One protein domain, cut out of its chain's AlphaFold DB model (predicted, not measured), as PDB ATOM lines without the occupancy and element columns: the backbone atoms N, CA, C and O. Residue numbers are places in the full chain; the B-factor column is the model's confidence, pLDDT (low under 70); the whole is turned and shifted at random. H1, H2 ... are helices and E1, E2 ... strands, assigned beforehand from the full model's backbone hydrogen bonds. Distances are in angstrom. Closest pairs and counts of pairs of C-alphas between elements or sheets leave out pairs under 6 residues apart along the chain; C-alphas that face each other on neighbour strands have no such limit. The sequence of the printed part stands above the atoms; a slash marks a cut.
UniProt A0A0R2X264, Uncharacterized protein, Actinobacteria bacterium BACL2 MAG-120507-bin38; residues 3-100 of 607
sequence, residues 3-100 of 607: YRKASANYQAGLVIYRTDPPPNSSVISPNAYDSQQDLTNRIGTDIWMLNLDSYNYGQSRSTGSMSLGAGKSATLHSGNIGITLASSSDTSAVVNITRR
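What this domain is: This is residues 3 to 100 of the 607 residues of an uncharacterized protein of Actinobacteria bacterium BACL2 MAG-120507-bin38 (UniProt A0A0R2X264). Little regular structure: long loops reach from a small sheet, the meander E4 E5 E6, at one end to short helix H1 at the other, with hairpin E2 and E3 at one side. The 98 printed residues, 31 in named elements, run E1 H1 E2 E3 E4 E5 E6, mostly strand, both sheets antiparallel. The outline is flat, 39 by 36 by 19 A, only just compact, close to loose, with radius of gyration of the C-alphas 14.7 A.

Where its parts are: E1 is residues 13 to 15, from C-alpha 13 at (-18.048, 46.588, 15.379); H1 32 to 35, E2 56 to 58, E3 61 to 63, E4 73 to 75. E5, 81 to 88, spans 20.3 A; E6, 93 to 99, spans 19.1 A, ending at C-alpha 99 (-9.547, 62.693, 5.432).

How they stand to each other: E1 pairs with no named strand; its closest C-alpha pair with E5 is Leu 14 and Leu 85, 6.7 A. H1, apart from E1, is too short for an O i to N i+4 pair; its one O i to N i+3 pair is not within range. Within hydrogen-bond range are N 56 and O 63, 2.8 A, in hairpin E2 and E3; N 74 and O 83, 2.8 A, in hairpin E4 and E5; N 84 and O 96, 2.8 A, in hairpin E5 and E6.

The domain as a whole: The printed part has no cut. Links E1 to H1 and H1 to E2 are long. The farthest C-alphas, Asn 41 and Ser 89, are 40.7 A apart. pLDDT is under 70 at residues 20, 32 to 46, 59 and 100.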
ATOM      1  N   TYR A   3     -22.953  51.319  14.958       84.50
ATOM      2  CA  TYR A   3     -22.238  50.368  15.810       84.50
ATOM      3  C   TYR A   3     -23.151  49.183  16.116       84.50
ATOM      4  O   TYR A   3     -24.223  49.358  16.697       84.50
ATOM      5  N   ARG A   4     -22.722  47.975  15.744       84.06
ATOM      6  CA  ARG A   4     -23.457  46.740  16.015       84.06
ATOM      7  C   ARG A   4     -22.807  45.958  17.142       84.06
ATOM      8  O   ARG A   4     -21.596  45.749  17.147       84.06
ATOM      9  N   LYS A   5     -23.634  45.484  18.074       82.56
ATOM     10  CA  LYS A   5     -23.225  44.524  19.108       82.56
ATOM     11  C   LYS A   5     -22.981  43.154  18.482       82.56
ATOM     12  O   LYS A   5     -23.553  42.844  17.442       82.56
ATOM     13  N   ALA A   6     -22.162  42.328  19.124       80.12
ATOM     14  CA  ALA A   6     -21.929  40.966  18.661       80.12
ATOM     15  C   ALA A   6     -23.230  40.147  18.675       80.12
ATOM     16  O   ALA A   6     -24.078  40.313  19.552       80.12
ATOM     17  N   SER A   7     -23.356  39.228  17.722       78.75
ATOM     18  CA  SER A   7     -24.407  38.211  17.682       78.75
ATOM     19  C   SER A   7     -23.796  36.841  17.379       78.75
ATOM     20  O   SER A   7     -22.598  36.731  17.128       78.75
ATOM     21  N   ALA A   8     -24.619  35.791  17.338       76.12
ATOM     22  CA  ALA A   8     -24.169  34.464  16.912       76.12
ATOM     23  C   ALA A   8     -23.592  34.441  15.479       76.12
ATOM     24  O   ALA A   8     -22.834  33.536  15.144       76.12
ATOM     25  N   ASN A   9     -23.933  35.436  14.648       72.06
ATOM     26  CA  ASN A   9     -23.619  35.449  13.218       72.06
ATOM     27  C   ASN A   9     -22.580  36.505  12.813       72.06
ATOM     28  O   ASN A   9     -22.093  36.448  11.690       72.06
ATOM     29  N   TYR A  10     -22.257  37.482  13.669       75.00
ATOM     30  CA  TYR A  10     -21.288  38.541  13.352       75.00
ATOM     31  C   TYR A  10     -20.667  39.149  14.615       75.00
ATOM     32  O   TYR A  10     -21.273  39.161  15.689       75.00
ATOM     33  N   GLN A  11     -19.444  39.664  14.479       80.12
ATOM     34  CA  GLN A  11     -18.697  40.281  15.576       80.12
ATOM     35  C   GLN A  11     -19.222  41.688  15.887       80.12
ATOM     36  O   GLN A  11     -19.860  42.323  15.050       80.12
ATOM     37  N   ALA A  12     -18.949  42.184  17.097       84.00
ATOM     38  CA  ALA A  12     -19.227  43.578  17.419       84.00
ATOM     39  C   ALA A  12     -18.312  44.502  16.605       84.00
ATOM     40  O   ALA A  12     -17.115  44.232  16.464       84.00
ATOM     41  N   GLY A  13     -18.846  45.616  16.116       86.94
ATOM     42  CA  GLY A  13     -18.048  46.588  15.379       86.94
ATOM     43  C   GLY A  13     -18.872  47.598  14.596       86.94
ATOM     44  O   GLY A  13     -20.101  47.633  14.661       86.94
ATOM     45  N   LEU A  14     -18.172  48.439  13.843       88.69
ATOM     46  CA  LEU A  14     -18.765  49.511  13.056       88.69
ATOM     47  C   LEU A  14     -19.187  49.001  11.675       88.69
ATOM     48  O   LEU A  14     -18.370  48.485  10.917       88.69
ATOM     49  N   VAL A  15     -20.449  49.198  11.324       88.44
ATOM     50  CA  VAL A  15     -20.987  48.979   9.982       88.44
ATOM     51  C   VAL A  15     -21.059  50.310   9.241       88.44
ATOM     52  O   VAL A  15     -21.496  51.335   9.783       88.44
ATOM     53  N   ILE A  16     -20.633  50.299   7.980       86.44
ATOM     54  CA  ILE A  16     -20.638  51.474   7.109       86.44
ATOM     55  C   ILE A  16     -21.606  51.215   5.962       86.44
ATOM     56  O   ILE A  16     -21.545  50.180   5.305       86.44
ATOM     57  N   TYR A  17     -22.487  52.182   5.736       84.56
ATOM     58  CA  TYR A  17     -23.443  52.174   4.643       84.56
ATOM     59  C   TYR A  17     -23.076  53.251   3.634       84.56
ATOM     60  O   TYR A  17     -22.527  54.287   4.019       84.56
ATOM     61  N   ARG A  18     -23.420  53.019   2.373       77.62
ATOM     62  CA  ARG A  18     -23.333  53.984   1.280       77.62
ATOM     63  C   ARG A  18     -24.680  54.076   0.568       77.62
ATOM     64  O   ARG A  18     -25.438  53.107   0.535       77.62
ATOM     65  N   THR A  19     -24.971  55.254   0.042       71.81
ATOM     66  CA  THR A  19     -26.234  55.573  -0.638       71.81
ATOM     67  C   THR A  19     -26.111  55.519  -2.156       71.81
ATOM     68  O   THR A  19     -27.118  55.561  -2.846       71.81
ATOM     69  N   ASP A  20     -24.892  55.442  -2.684       69.88
ATOM     70  CA  ASP A  20     -24.620  55.288  -4.106       69.88
ATOM     71  C   ASP A  20     -24.367  53.807  -4.458       69.88
ATOM     72  O   ASP A  20     -23.755  53.080  -3.663       69.88
ATOM     73  N   PRO A  21     -24.819  53.334  -5.634       72.94
ATOM     74  CA  PRO A  21     -24.659  51.939  -6.019       72.94
ATOM     75  C   PRO A  21     -23.172  51.569  -6.190       72.94
ATOM     76  O   PRO A  21     -22.397  52.326  -6.784       72.94
ATOM     77  N   PRO A  22     -22.727  50.409  -5.673       73.06
ATOM     78  CA  PRO A  22     -21.381  49.908  -5.916       73.06
ATOM     79  C   PRO A  22     -21.237  49.422  -7.370       73.06
ATOM     80  O   PRO A  22     -22.235  49.178  -8.040       73.06
ATOM     81  N   PRO A  23     -20.010  49.207  -7.873       76.19
ATOM     82  CA  PRO A  23     -19.817  48.479  -9.124       76.19
ATOM     83  C   PRO A  23     -20.442  47.078  -9.041       76.19
ATOM     84  O   PRO A  23     -20.285  46.412  -8.016       76.19
ATOM     85  N   ASN A  24     -21.062  46.592 -10.122       74.38
ATOM     86  CA  ASN A  24     -21.694  45.261 -10.178       74.38
ATOM     87  C   ASN A  24     -20.769  44.139  -9.687       74.38
ATOM     88  O   ASN A  24     -21.193  43.237  -8.971       74.38
ATOM     89  N   SER A  25     -19.480  44.229 -10.023       75.69
ATOM     90  CA  SER A  25     -18.448  43.265  -9.621       75.69
ATOM     91  C   SER A  25     -18.185  43.210  -8.112       75.69
ATOM     92  O   SER A  25     -17.524  42.289  -7.644       75.69
ATOM     93  N   SER A  26     -18.664  44.196  -7.354       77.81
ATOM     94  CA  SER A  26     -18.492  44.307  -5.901       77.81
ATOM     95  C   SER A  26     -19.754  43.922  -5.121       77.81
ATOM     96  O   SER A  26     -19.741  43.963  -3.890       77.81
ATOM     97  N   VAL A  27     -20.847  43.566  -5.807       79.25
ATOM     98  CA  VAL A  27     -22.110  43.171  -5.173       79.25
ATOM     99  C   VAL A  27     -22.028  41.718  -4.718       79.25
ATOM    100  O   VAL A  27     -21.870  40.803  -5.523       79.25
ATOM    101  N   ILE A  28     -22.191  41.502  -3.413       77.75
ATOM    102  CA  ILE A  28     -22.333  40.171  -2.818       77.75
ATOM    103  C   ILE A  28     -23.785  40.033  -2.351       77.75
ATOM    104  O   ILE A  28     -24.157  40.590  -1.320       77.75
ATOM    105  N   SER A  29     -24.603  39.296  -3.106       75.75
ATOM    106  CA  SER A  29     -26.030  39.092  -2.819       75.75
ATOM    107  C   SER A  29     -26.388  37.601  -2.768       75.75
ATOM    108  O   SER A  29     -25.836  36.811  -3.540       75.75
ATOM    109  N   PRO A  30     -27.326  37.182  -1.894       74.31
ATOM    110  CA  PRO A  30     -27.920  35.849  -1.964       74.31
ATOM    111  C   PRO A  30     -28.754  35.636  -3.239       74.31
ATOM    112  O   PRO A  30     -29.041  34.486  -3.578       74.31
ATOM    113  N   ASN A  31     -29.135  36.707  -3.944       74.00
ATOM    114  CA  ASN A  31     -29.793  36.650  -5.242       74.00
ATOM    115  C   ASN A  31     -28.757  36.809  -6.367       74.00
ATOM    116  O   ASN A  31     -28.197  37.883  -6.578       74.00
ATOM    117  N   ALA A  32     -28.525  35.732  -7.125       68.81
ATOM    118  CA  ALA A  32     -27.545  35.712  -8.214       68.81
ATOM    119  C   ALA A  32     -27.836  36.757  -9.310       68.81
ATOM    120  O   ALA A  32     -26.912  37.209  -9.991       68.81
ATOM    121  N   TYR A  33     -29.101  37.165  -9.451       68.38
ATOM    122  CA  TYR A  33     -29.550  38.130 -10.452       68.38
ATOM    123  C   TYR A  33     -29.004  39.549 -10.209       68.38
ATOM    124  O   TYR A  33     -28.744  40.275 -11.168       68.38
ATOM    125  N   ASP A  34     -28.737  39.916  -8.951       68.12
ATOM    126  CA  ASP A  34     -28.288  41.266  -8.571       68.12
ATOM    127  C   ASP A  34     -26.859  41.571  -9.054       68.12
ATOM    128  O   ASP A  34     -26.492  42.725  -9.246       68.12
ATOM    129  N   SER A  35     -26.049  40.534  -9.292       65.56
ATOM    130  CA  SER A  35     -24.686  40.667  -9.831       65.56
ATOM    131  C   SER A  35     -24.635  40.798 -11.363       65.56
ATOM    132  O   SER A  35     -23.590  41.134 -11.920       65.56
ATOM    133  N   GLN A  36     -25.752  40.521 -12.054       64.81
ATOM    134  CA  GLN A  36     -25.816  40.375 -13.516       64.81
ATOM    135  C   GLN A  36     -26.557  41.518 -14.229       64.81
ATOM    136  O   GLN A  36     -26.483  41.607 -15.454       64.81
ATOM    137  N   GLN A  37     -27.268  42.387 -13.502       63.41
ATOM    138  CA  GLN A  37     -28.024  43.507 -14.076       63.41
ATOM    139  C   GLN A  37     -27.318  44.852 -13.911       63.41
ATOM    140  O   GLN A  37     -26.558  45.058 -12.972       63.41
ATOM    141  N   ASP A  38     -27.615  45.795 -14.807       60.62
ATOM    142  CA  ASP A  38     -27.258  47.201 -14.620       60.62
ATOM    143  C   ASP A  38     -28.057  47.779 -13.435       60.62
ATOM    144  O   ASP A  38     -29.289  47.857 -13.468       60.62
ATOM    145  N   LEU A  39     -27.344  48.131 -12.359       59.41
ATOM    146  CA  LEU A  39     -27.910  48.525 -11.063       59.41
ATOM    147  C   LEU A  39     -28.726  49.829 -11.137       59.41
ATOM    148  O   LEU A  39     -29.525  50.112 -10.239       59.41
ATOM    149  N   THR A  40     -28.565  50.605 -12.213       56.47
ATOM    150  CA  THR A  40     -29.204  51.914 -12.418       56.47
ATOM    151  C   THR A  40     -30.725  51.858 -12.608       56.47
ATOM    152  O   THR A  40     -31.393  52.849 -12.329       56.47
ATOM    153  N   ASN A  41     -31.302  50.710 -12.992       51.81
ATOM    154  CA  ASN A  41     -32.718  50.625 -13.388       51.81
ATOM    155  C   ASN A  41     -33.693  50.069 -12.324       51.81
ATOM    156  O   ASN A  41     -34.903  50.162 -12.524       51.81
ATOM    157  N   ARG A  42     -33.227  49.489 -11.200       53.22
ATOM    158  CA  ARG A  42     -34.121  48.930 -10.145       53.22
ATOM    159  C   ARG A  42     -33.653  49.076  -8.692       53.22
ATOM    160  O   ARG A  42     -34.498  48.999  -7.810       53.22
ATOM    161  N   ILE A  43     -32.355  49.262  -8.443       52.75
ATOM    162  CA  ILE A  43     -31.734  49.178  -7.101       52.75
ATOM    163  C   ILE A  43     -30.853  50.392  -6.769       52.75
ATOM    164  O   ILE A  43     -30.200  50.445  -5.731       52.75
ATOM    165  N   GLY A  44     -30.887  51.428  -7.615       52.41
ATOM    166  CA  GLY A  44     -30.208  52.705  -7.378       52.41
ATOM    167  C   GLY A  44     -30.733  53.502  -6.175       52.41
ATOM    168  O   GLY A  44     -30.106  54.482  -5.792       52.41
ATOM    169  N   THR A  45     -31.854  53.090  -5.570       57.62
ATOM    170  CA  THR A  45     -32.429  53.692  -4.353       57.62
ATOM    171  C   THR A  45     -32.115  52.916  -3.070       57.62
ATOM    172  O   THR A  45     -32.508  53.356  -1.990       57.62
ATOM    173  N   ASP A  46     -31.446  51.763  -3.165       66.12
ATOM    174  CA  ASP A  46     -31.146  50.922  -2.006       66.12
ATOM    175  C   ASP A  46     -29.940  51.444  -1.212       66.12
ATOM    176  O   ASP A  46     -29.034  52.090  -1.741       66.12
ATOM    177  N   ILE A  47     -29.911  51.132   0.087       72.44
ATOM    178  CA  ILE A  47     -28.767  51.413   0.959       72.44
ATOM    179  C   ILE A  47     -27.832  50.207   0.942       72.44
ATOM    180  O   ILE A  47     -28.206  49.101   1.333       72.44
ATOM    181  N   TRP A  48     -26.580  50.437   0.561       79.38
ATOM    182  CA  TRP A  48     -25.586  49.382   0.416       79.38
ATOM    183  C   TRP A  48     -24.689  49.320   1.642       79.38
ATOM    184  O   TRP A  48     -24.162  50.333   2.100       79.38
ATOM    185  N   MET A  49     -24.477  48.122   2.171       84.88
ATOM    186  CA  MET A  49     -23.563  47.906   3.287       84.88
ATOM    187  C   MET A  49     -22.170  47.550   2.766       84.88
ATOM    188  O   MET A  49     -22.021  46.634   1.958       84.88
ATOM    189  N   LEU A  50     -21.142  48.256   3.235       85.69
ATOM    190  CA  LEU A  50     -19.759  47.908   2.933       85.69
ATOM    191  C   LEU A  50     -19.348  46.675   3.735       85.69
ATOM    192  O   LEU A  50     -19.509  46.631   4.954       85.69
ATOM    193  N   ASN A  51     -18.763  45.702   3.046       84.75
ATOM    194  CA  ASN A  51     -18.111  44.575   3.686       84.75
ATOM    195  C   ASN A  51     -16.703  44.982   4.147       84.75
ATOM    196  O   ASN A  51     -15.848  45.286   3.316       84.75
ATOM    197  N   LEU A  52     -16.475  45.022   5.462       84.94
ATOM    198  CA  LEU A  52     -15.236  45.534   6.067       84.94
ATOM    199  C   LEU A  52     -14.390  44.449   6.754       84.94
ATOM    200  O   LEU A  52     -13.353  44.765   7.335       84.94
ATOM    201  N   ASP A  53     -14.832  43.192   6.716       80.19
ATOM    202  CA  ASP A  53     -14.120  42.049   7.294       80.19
ATOM    203  C   ASP A  53     -14.425  40.789   6.442       80.19
ATOM    204  O   ASP A  53     -14.582  40.872   5.225       80.19
ATOM    205  N   SER A  54     -14.457  39.601   7.035       76.12
ATOM    206  CA  SER A  54     -14.536  38.301   6.346       76.12
ATOM    207  C   SER A  54     -15.926  37.877   5.835       76.12
ATOM    208  O   SER A  54     -16.123  36.698   5.528       76.12
ATOM    209  N   TYR A  55     -16.906  38.784   5.752       79.88
ATOM    210  CA  TYR A  55     -18.273  38.410   5.374       79.88
ATOM    211  C   TYR A  55     -18.385  37.909   3.932       79.88
ATOM    212  O   TYR A  55     -17.877  38.545   3.015       79.88
ATOM    213  N   ASN A  56     -19.108  36.810   3.714       75.12
ATOM    214  CA  ASN A  56     -19.433  36.285   2.389       75.12
ATOM    215  C   ASN A  56     -20.788  35.560   2.384       75.12
ATOM    216  O   ASN A  56     -21.184  34.949   3.381       75.12
ATOM    217  N   TYR A  57     -21.461  35.572   1.229       74.62
ATOM    218  CA  TYR A  57     -22.618  34.717   0.953       74.62
ATOM    219  C   TYR A  57     -22.184  33.469   0.175       74.62
ATOM    220  O   TYR A  57     -21.651  33.575  -0.927       74.62
ATOM    221  N   GLY A  58     -22.450  32.282   0.725       72.12
ATOM    222  CA  GLY A  58     -22.242  30.992   0.060       72.12
ATOM    223  C   GLY A  58     -23.464  30.091   0.224       72.12
ATOM    224  O   GLY A  58     -23.976  29.949   1.328       72.12
ATOM    225  N   GLN A  59     -23.960  29.491  -0.867       69.94
ATOM    226  CA  GLN A  59     -25.176  28.650  -0.861       69.94
ATOM    227  C   GLN A  59     -26.371  29.311  -0.139       69.94
ATOM    228  O   GLN A  59     -27.038  28.690   0.688       69.94
ATOM    229  N   SER A  60     -26.588  30.606  -0.401       70.94
ATOM    230  CA  SER A  60     -27.622  31.434   0.248       70.94
ATOM    231  C   SER A  60     -27.517  31.513   1.782       70.94
ATOM    232  O   SER A  60     -28.460  31.939   2.447       70.94
ATOM    233  N   ARG A  61     -26.367  31.142   2.356       72.81
ATOM    234  CA  ARG A  61     -26.030  31.290   3.775       72.81
ATOM    235  C   ARG A  61     -24.935  32.340   3.930       72.81
ATOM    236  O   ARG A  61     -23.952  32.335   3.192       72.81
ATOM    237  N   SER A  62     -25.111  33.246   4.880       77.88
ATOM    238  CA  SER A  62     -24.084  34.218   5.241       77.88
ATOM    239  C   SER A  62     -23.081  33.612   6.223       77.88
ATOM    240  O   SER A  62     -23.449  32.847   7.115       77.88
ATOM    241  N   THR A  63     -21.804  33.949   6.056       78.44
ATOM    242  CA  THR A  63     -20.711  33.558   6.962       78.44
ATOM    243  C   THR A  63     -19.741  34.726   7.139       78.44
ATOM    244  O   THR A  63     -19.554  35.493   6.199       78.44
ATOM    245  N   GLY A  64     -19.121  34.870   8.316       80.00
ATOM    246  CA  GLY A  64     -18.167  35.952   8.616       80.00
ATOM    247  C   GLY A  64     -18.813  37.218   9.200       80.00
ATOM    248  O   GLY A  64     -19.994  37.226   9.530       80.00
ATOM    249  N   SER A  65     -18.034  38.295   9.351       80.81
ATOM    250  CA  SER A  65     -18.511  39.579   9.899       80.81
ATOM    251  C   SER A  65     -18.414  40.701   8.869       80.81
ATOM    252  O   SER A  65     -17.440  40.763   8.130       80.81
ATOM    253  N   MET A  66     -19.408  41.593   8.819       81.25
ATOM    254  CA  MET A  66     -19.385  42.794   7.955       81.25
ATOM    255  C   MET A  66     -18.825  44.025   8.674       81.25
ATOM    256  O   MET A  66     -18.628  45.073   8.066       81.25
ATOM    257  N   SER A  67     -18.632  43.926   9.988       86.88
ATOM    258  CA  SER A  67     -18.293  45.048  10.853       86.88
ATOM    259  C   SER A  67     -16.786  45.289  10.924       86.88
ATOM    260  O   SER A  67     -16.015  44.354  11.139       86.88
ATOM    261  N   LEU A  68     -16.374  46.551  10.911       87.44
ATOM    262  CA  LEU A  68     -15.025  46.959  11.279       87.44
ATOM    263  C   LEU A  68     -14.837  46.833  12.801       87.44
ATOM    264  O   LEU A  68     -15.468  47.557  13.572       87.44
ATOM    265  N   GLY A  69     -13.989  45.898  13.233       85.88
ATOM    266  CA  GLY A  69     -13.700  45.661  14.653       85.88
ATOM    267  C   GLY A  69     -12.965  46.819  15.345       85.88
ATOM    268  O   GLY A  69     -12.317  47.641  14.697       85.88
ATOM    269  N   ALA A  70     -13.045  46.878  16.678       86.19
ATOM    270  CA  ALA A  70     -12.364  47.907  17.466       86.19
ATOM    271  C   ALA A  70     -10.837  47.856  17.271       86.19
ATOM    272  O   ALA A  70     -10.245  46.781  17.180       86.19
ATOM    273  N   GLY A  71     -10.205  49.026  17.167       84.81
ATOM    274  CA  GLY A  71      -8.785  49.183  16.846       84.81
ATOM    275  C   GLY A  71      -8.430  48.954  15.370       84.81
ATOM    276  O   GLY A  71      -7.286  49.194  14.988       84.81
ATOM    277  N   LYS A  72      -9.376  48.523  14.521       88.06
ATOM    278  CA  LYS A  72      -9.150  48.370  13.076       88.06
ATOM    279  C   LYS A  72      -9.486  49.656  12.317       88.06
ATOM    280  O   LYS A  72     -10.312  50.465  12.744       88.06
ATOM    281  N   SER A  73      -8.849  49.805  11.157       88.44
ATOM    282  CA  SER A  73      -9.077  50.903  10.214       88.44
ATOM    283  C   SER A  73      -9.475  50.359   8.844       88.44
ATOM    284  O   SER A  73      -8.889  49.384   8.379       88.44
ATOM    285  N   ALA A  74     -10.429  51.007   8.185       87.25
ATOM    286  CA  ALA A  74     -10.757  50.792   6.781       87.25
ATOM    287  C   ALA A  74     -10.418  52.055   5.987       87.25
ATOM    288  O   ALA A  74     -10.700  53.164   6.437       87.25
ATOM    289  N   THR A  75      -9.827  51.898   4.804       84.94
ATOM    290  CA  THR A  75      -9.601  53.016   3.877       84.94
ATOM    291  C   THR A  75     -10.510  52.833   2.673       84.94
ATOM    292  O   THR A  75     -10.581  51.736   2.119       84.94
ATOM    293  N   LEU A  76     -11.230  53.884   2.282       80.19
ATOM    294  CA  LEU A  76     -12.081  53.842   1.093       80.19
ATOM    295  C   LEU A  76     -11.229  53.781  -0.183       80.19
ATOM    296  O   LEU A  76     -10.047  54.118  -0.164       80.19
ATOM    297  N   HIS A  77     -11.839  53.388  -1.304       74.56
ATOM    298  CA  HIS A  77     -11.141  53.153  -2.575       74.56
ATOM    299  C   HIS A  77     -10.258  54.327  -3.034       74.56
ATOM    300  O   HIS A  77      -9.186  54.108  -3.588       74.56
ATOM    301  N   SER A  78     -10.662  55.571  -2.752       70.06
ATOM    302  CA  SER A  78      -9.883  56.766  -3.096       70.06
ATOM    303  C   SER A  78      -8.559  56.901  -2.337       70.06
ATOM    304  O   SER A  78      -7.761  57.766  -2.676       70.06
ATOM    305  N   GLY A  79      -8.340  56.129  -1.266       74.25
ATOM    306  CA  GLY A  79      -7.198  56.293  -0.361       74.25
ATOM    307  C   GLY A  79      -7.281  57.536   0.535       74.25
ATOM    308  O   GLY A  79      -6.478  57.696   1.454       74.25
ATOM    309  N   ASN A  80      -8.262  58.408   0.292       71.75
ATOM    310  CA  ASN A  80      -8.355  59.720   0.922       71.75
ATOM    311  C   ASN A  80      -9.160  59.706   2.216       71.75
ATOM    312  O   ASN A  80      -9.036  60.635   2.999       71.75
ATOM    313  N   ILE A  81      -9.986  58.691   2.458       79.62
ATOM    314  CA  ILE A  81     -10.802  58.599   3.671       79.62
ATOM    315  C   ILE A  81     -10.424  57.320   4.407       79.62
ATOM    316  O   ILE A  81     -10.623  56.220   3.895       79.62
ATOM    317  N   GLY A  82      -9.882  57.493   5.610       85.69
ATOM    318  CA  GLY A  82      -9.634  56.443   6.588       85.69
ATOM    319  C   GLY A  82     -10.671  56.514   7.705       85.69
ATOM    320  O   GLY A  82     -10.951  57.587   8.233       85.69
ATOM    321  N   ILE A  83     -11.249  55.375   8.061       89.69
ATOM    322  CA  ILE A  83     -12.273  55.245   9.097       89.69
ATOM    323  C   ILE A  83     -11.745  54.251  10.119       89.69
ATOM    324  O   ILE A  83     -11.449  53.110   9.776       89.69
ATOM    325  N   THR A  84     -11.614  54.688  11.366       89.56
ATOM    326  CA  THR A  84     -11.069  53.888  12.467       89.56
ATOM    327  C   THR A  84     -12.099  53.789  13.577       89.56
ATOM    328  O   THR A  84     -12.542  54.812  14.099       89.56
ATOM    329  N   LEU A  85     -12.447  52.570  13.991       89.75
ATOM    330  CA  LEU A  85     -13.174  52.376  15.244       89.75
ATOM    331  C   LEU A  85     -12.155  52.421  16.388       89.75
ATOM    332  O   LEU A  85     -11.583  51.399  16.753       89.75
ATOM    333  N   ALA A  86     -11.877  53.615  16.912       87.38
ATOM    334  CA  ALA A  86     -10.811  53.834  17.887       87.38
ATOM    335  C   ALA A  86     -11.085  53.116  19.216       87.38
ATOM    336  O   ALA A  86     -10.184  52.525  19.804       87.38
ATOM    337  N   SER A  87     -12.337  53.141  19.677       84.00
ATOM    338  CA  SER A  87     -12.788  52.368  20.836       84.00
ATOM    339  C   SER A  87     -14.294  52.127  20.778       84.00
ATOM    340  O   SER A  87     -15.023  52.832  20.076       84.00
ATOM    341  N   SER A  88     -14.773  51.128  21.513       82.25
ATOM    342  CA  SER A  88     -16.202  50.852  21.655       82.25
ATOM    343  C   SER A  88     -16.530  50.275  23.027       82.25
ATOM    344  O   SER A  88     -15.706  49.578  23.615       82.25
ATOM    345  N   SER A  89     -17.746  50.533  23.493       77.44
ATOM    346  CA  SER A  89     -18.379  49.970  24.684       77.44
ATOM    347  C   SER A  89     -19.742  49.363  24.317       77.44
ATOM    348  O   SER A  89     -20.171  49.420  23.165       77.44
ATOM    349  N   ASP A  90     -20.469  48.847  25.308       71.12
ATOM    350  CA  ASP A  90     -21.818  48.308  25.112       71.12
ATOM    351  C   ASP A  90     -22.859  49.360  24.688       71.12
ATOM    352  O   ASP A  90     -23.951  48.993  24.239       71.12
ATOM    353  N   THR A  91     -22.571  50.655  24.843       71.88
ATOM    354  CA  THR A  91     -23.529  51.744  24.567       71.88
ATOM    355  C   THR A  91     -22.952  52.891  23.742       71.88
ATOM    356  O   THR A  91     -23.692  53.803  23.382       71.88
ATOM    357  N   SER A  92     -21.655  52.889  23.441       76.25
ATOM    358  CA  SER A  92     -21.006  53.975  22.701       76.25
ATOM    359  C   SER A  92     -19.829  53.481  21.866       76.25
ATOM    360  O   SER A  92     -19.195  52.479  22.184       76.25
ATOM    361  N   ALA A  93     -19.510  54.209  20.802       84.44
ATOM    362  CA  ALA A  93     -18.347  53.965  19.962       84.44
ATOM    363  C   ALA A  93     -17.664  55.295  19.643       84.44
ATOM    364  O   ALA A  93     -18.339  56.289  19.375       84.44
ATOM    365  N   VAL A  94     -16.331  55.309  19.659       86.69
ATOM    366  CA  VAL A  94     -15.524  56.442  19.199       86.69
ATOM    367  C   VAL A  94     -14.992  56.096  17.819       86.69
ATOM    368  O   VAL A  94     -14.159  55.199  17.667       86.69
ATOM    369  N   VAL A  95     -15.491  56.805  16.812       87.38
ATOM    370  CA  VAL A  95     -15.088  56.633  15.417       87.38
ATOM    371  C   VAL A  95     -14.241  57.826  15.005       87.38
ATOM    372  O   VAL A  95     -14.717  58.958  15.006       87.38
ATOM    373  N   ASN A  96     -12.995  57.562  14.624       86.06
ATOM    374  CA  ASN A  96     -12.108  58.569  14.063       86.06
ATOM    375  C   ASN A  96     -12.165  58.481  12.540       86.06
ATOM    376  O   ASN A  96     -11.850  57.440  11.959       86.06
ATOM    377  N   ILE A  97     -12.546  59.580  11.898       83.31
ATOM    378  CA  ILE A  97     -12.548  59.706  10.442       83.31
ATOM    379  C   ILE A  97     -11.408  60.645  10.069       83.31
ATOM    380  O   ILE A  97     -11.401  61.814  10.445       83.31
ATOM    381  N   THR A  98     -10.429  60.126   9.337       78.19
ATOM    382  CA  THR A  98      -9.318  60.908   8.796       78.19
ATOM    383  C   THR A  98      -9.533  61.109   7.312       78.19
ATOM    384  O   THR A  98      -9.718  60.134   6.583       78.19
ATOM    385  N   ARG A  99      -9.453  62.353   6.849       74.31
ATOM    386  CA  ARG A  99      -9.547  62.693   5.432       74.31
ATOM    387  C   ARG A  99      -8.236  63.334   4.975       74.31
ATOM    388  O   ARG A  99      -7.788  64.314   5.558       74.31
ATOM    389  N   ARG A 100      -7.602  62.760   3.953       67.12
ATOM    390  CA  ARG A 100      -6.470  63.349   3.233       67.12
ATOM    391  C   ARG A 100      -7.038  64.188   2.097       67.12
ATOM    392  O   ARG A 100      -7.546  63.649   1.120       67.12
TER     393      ARG A 100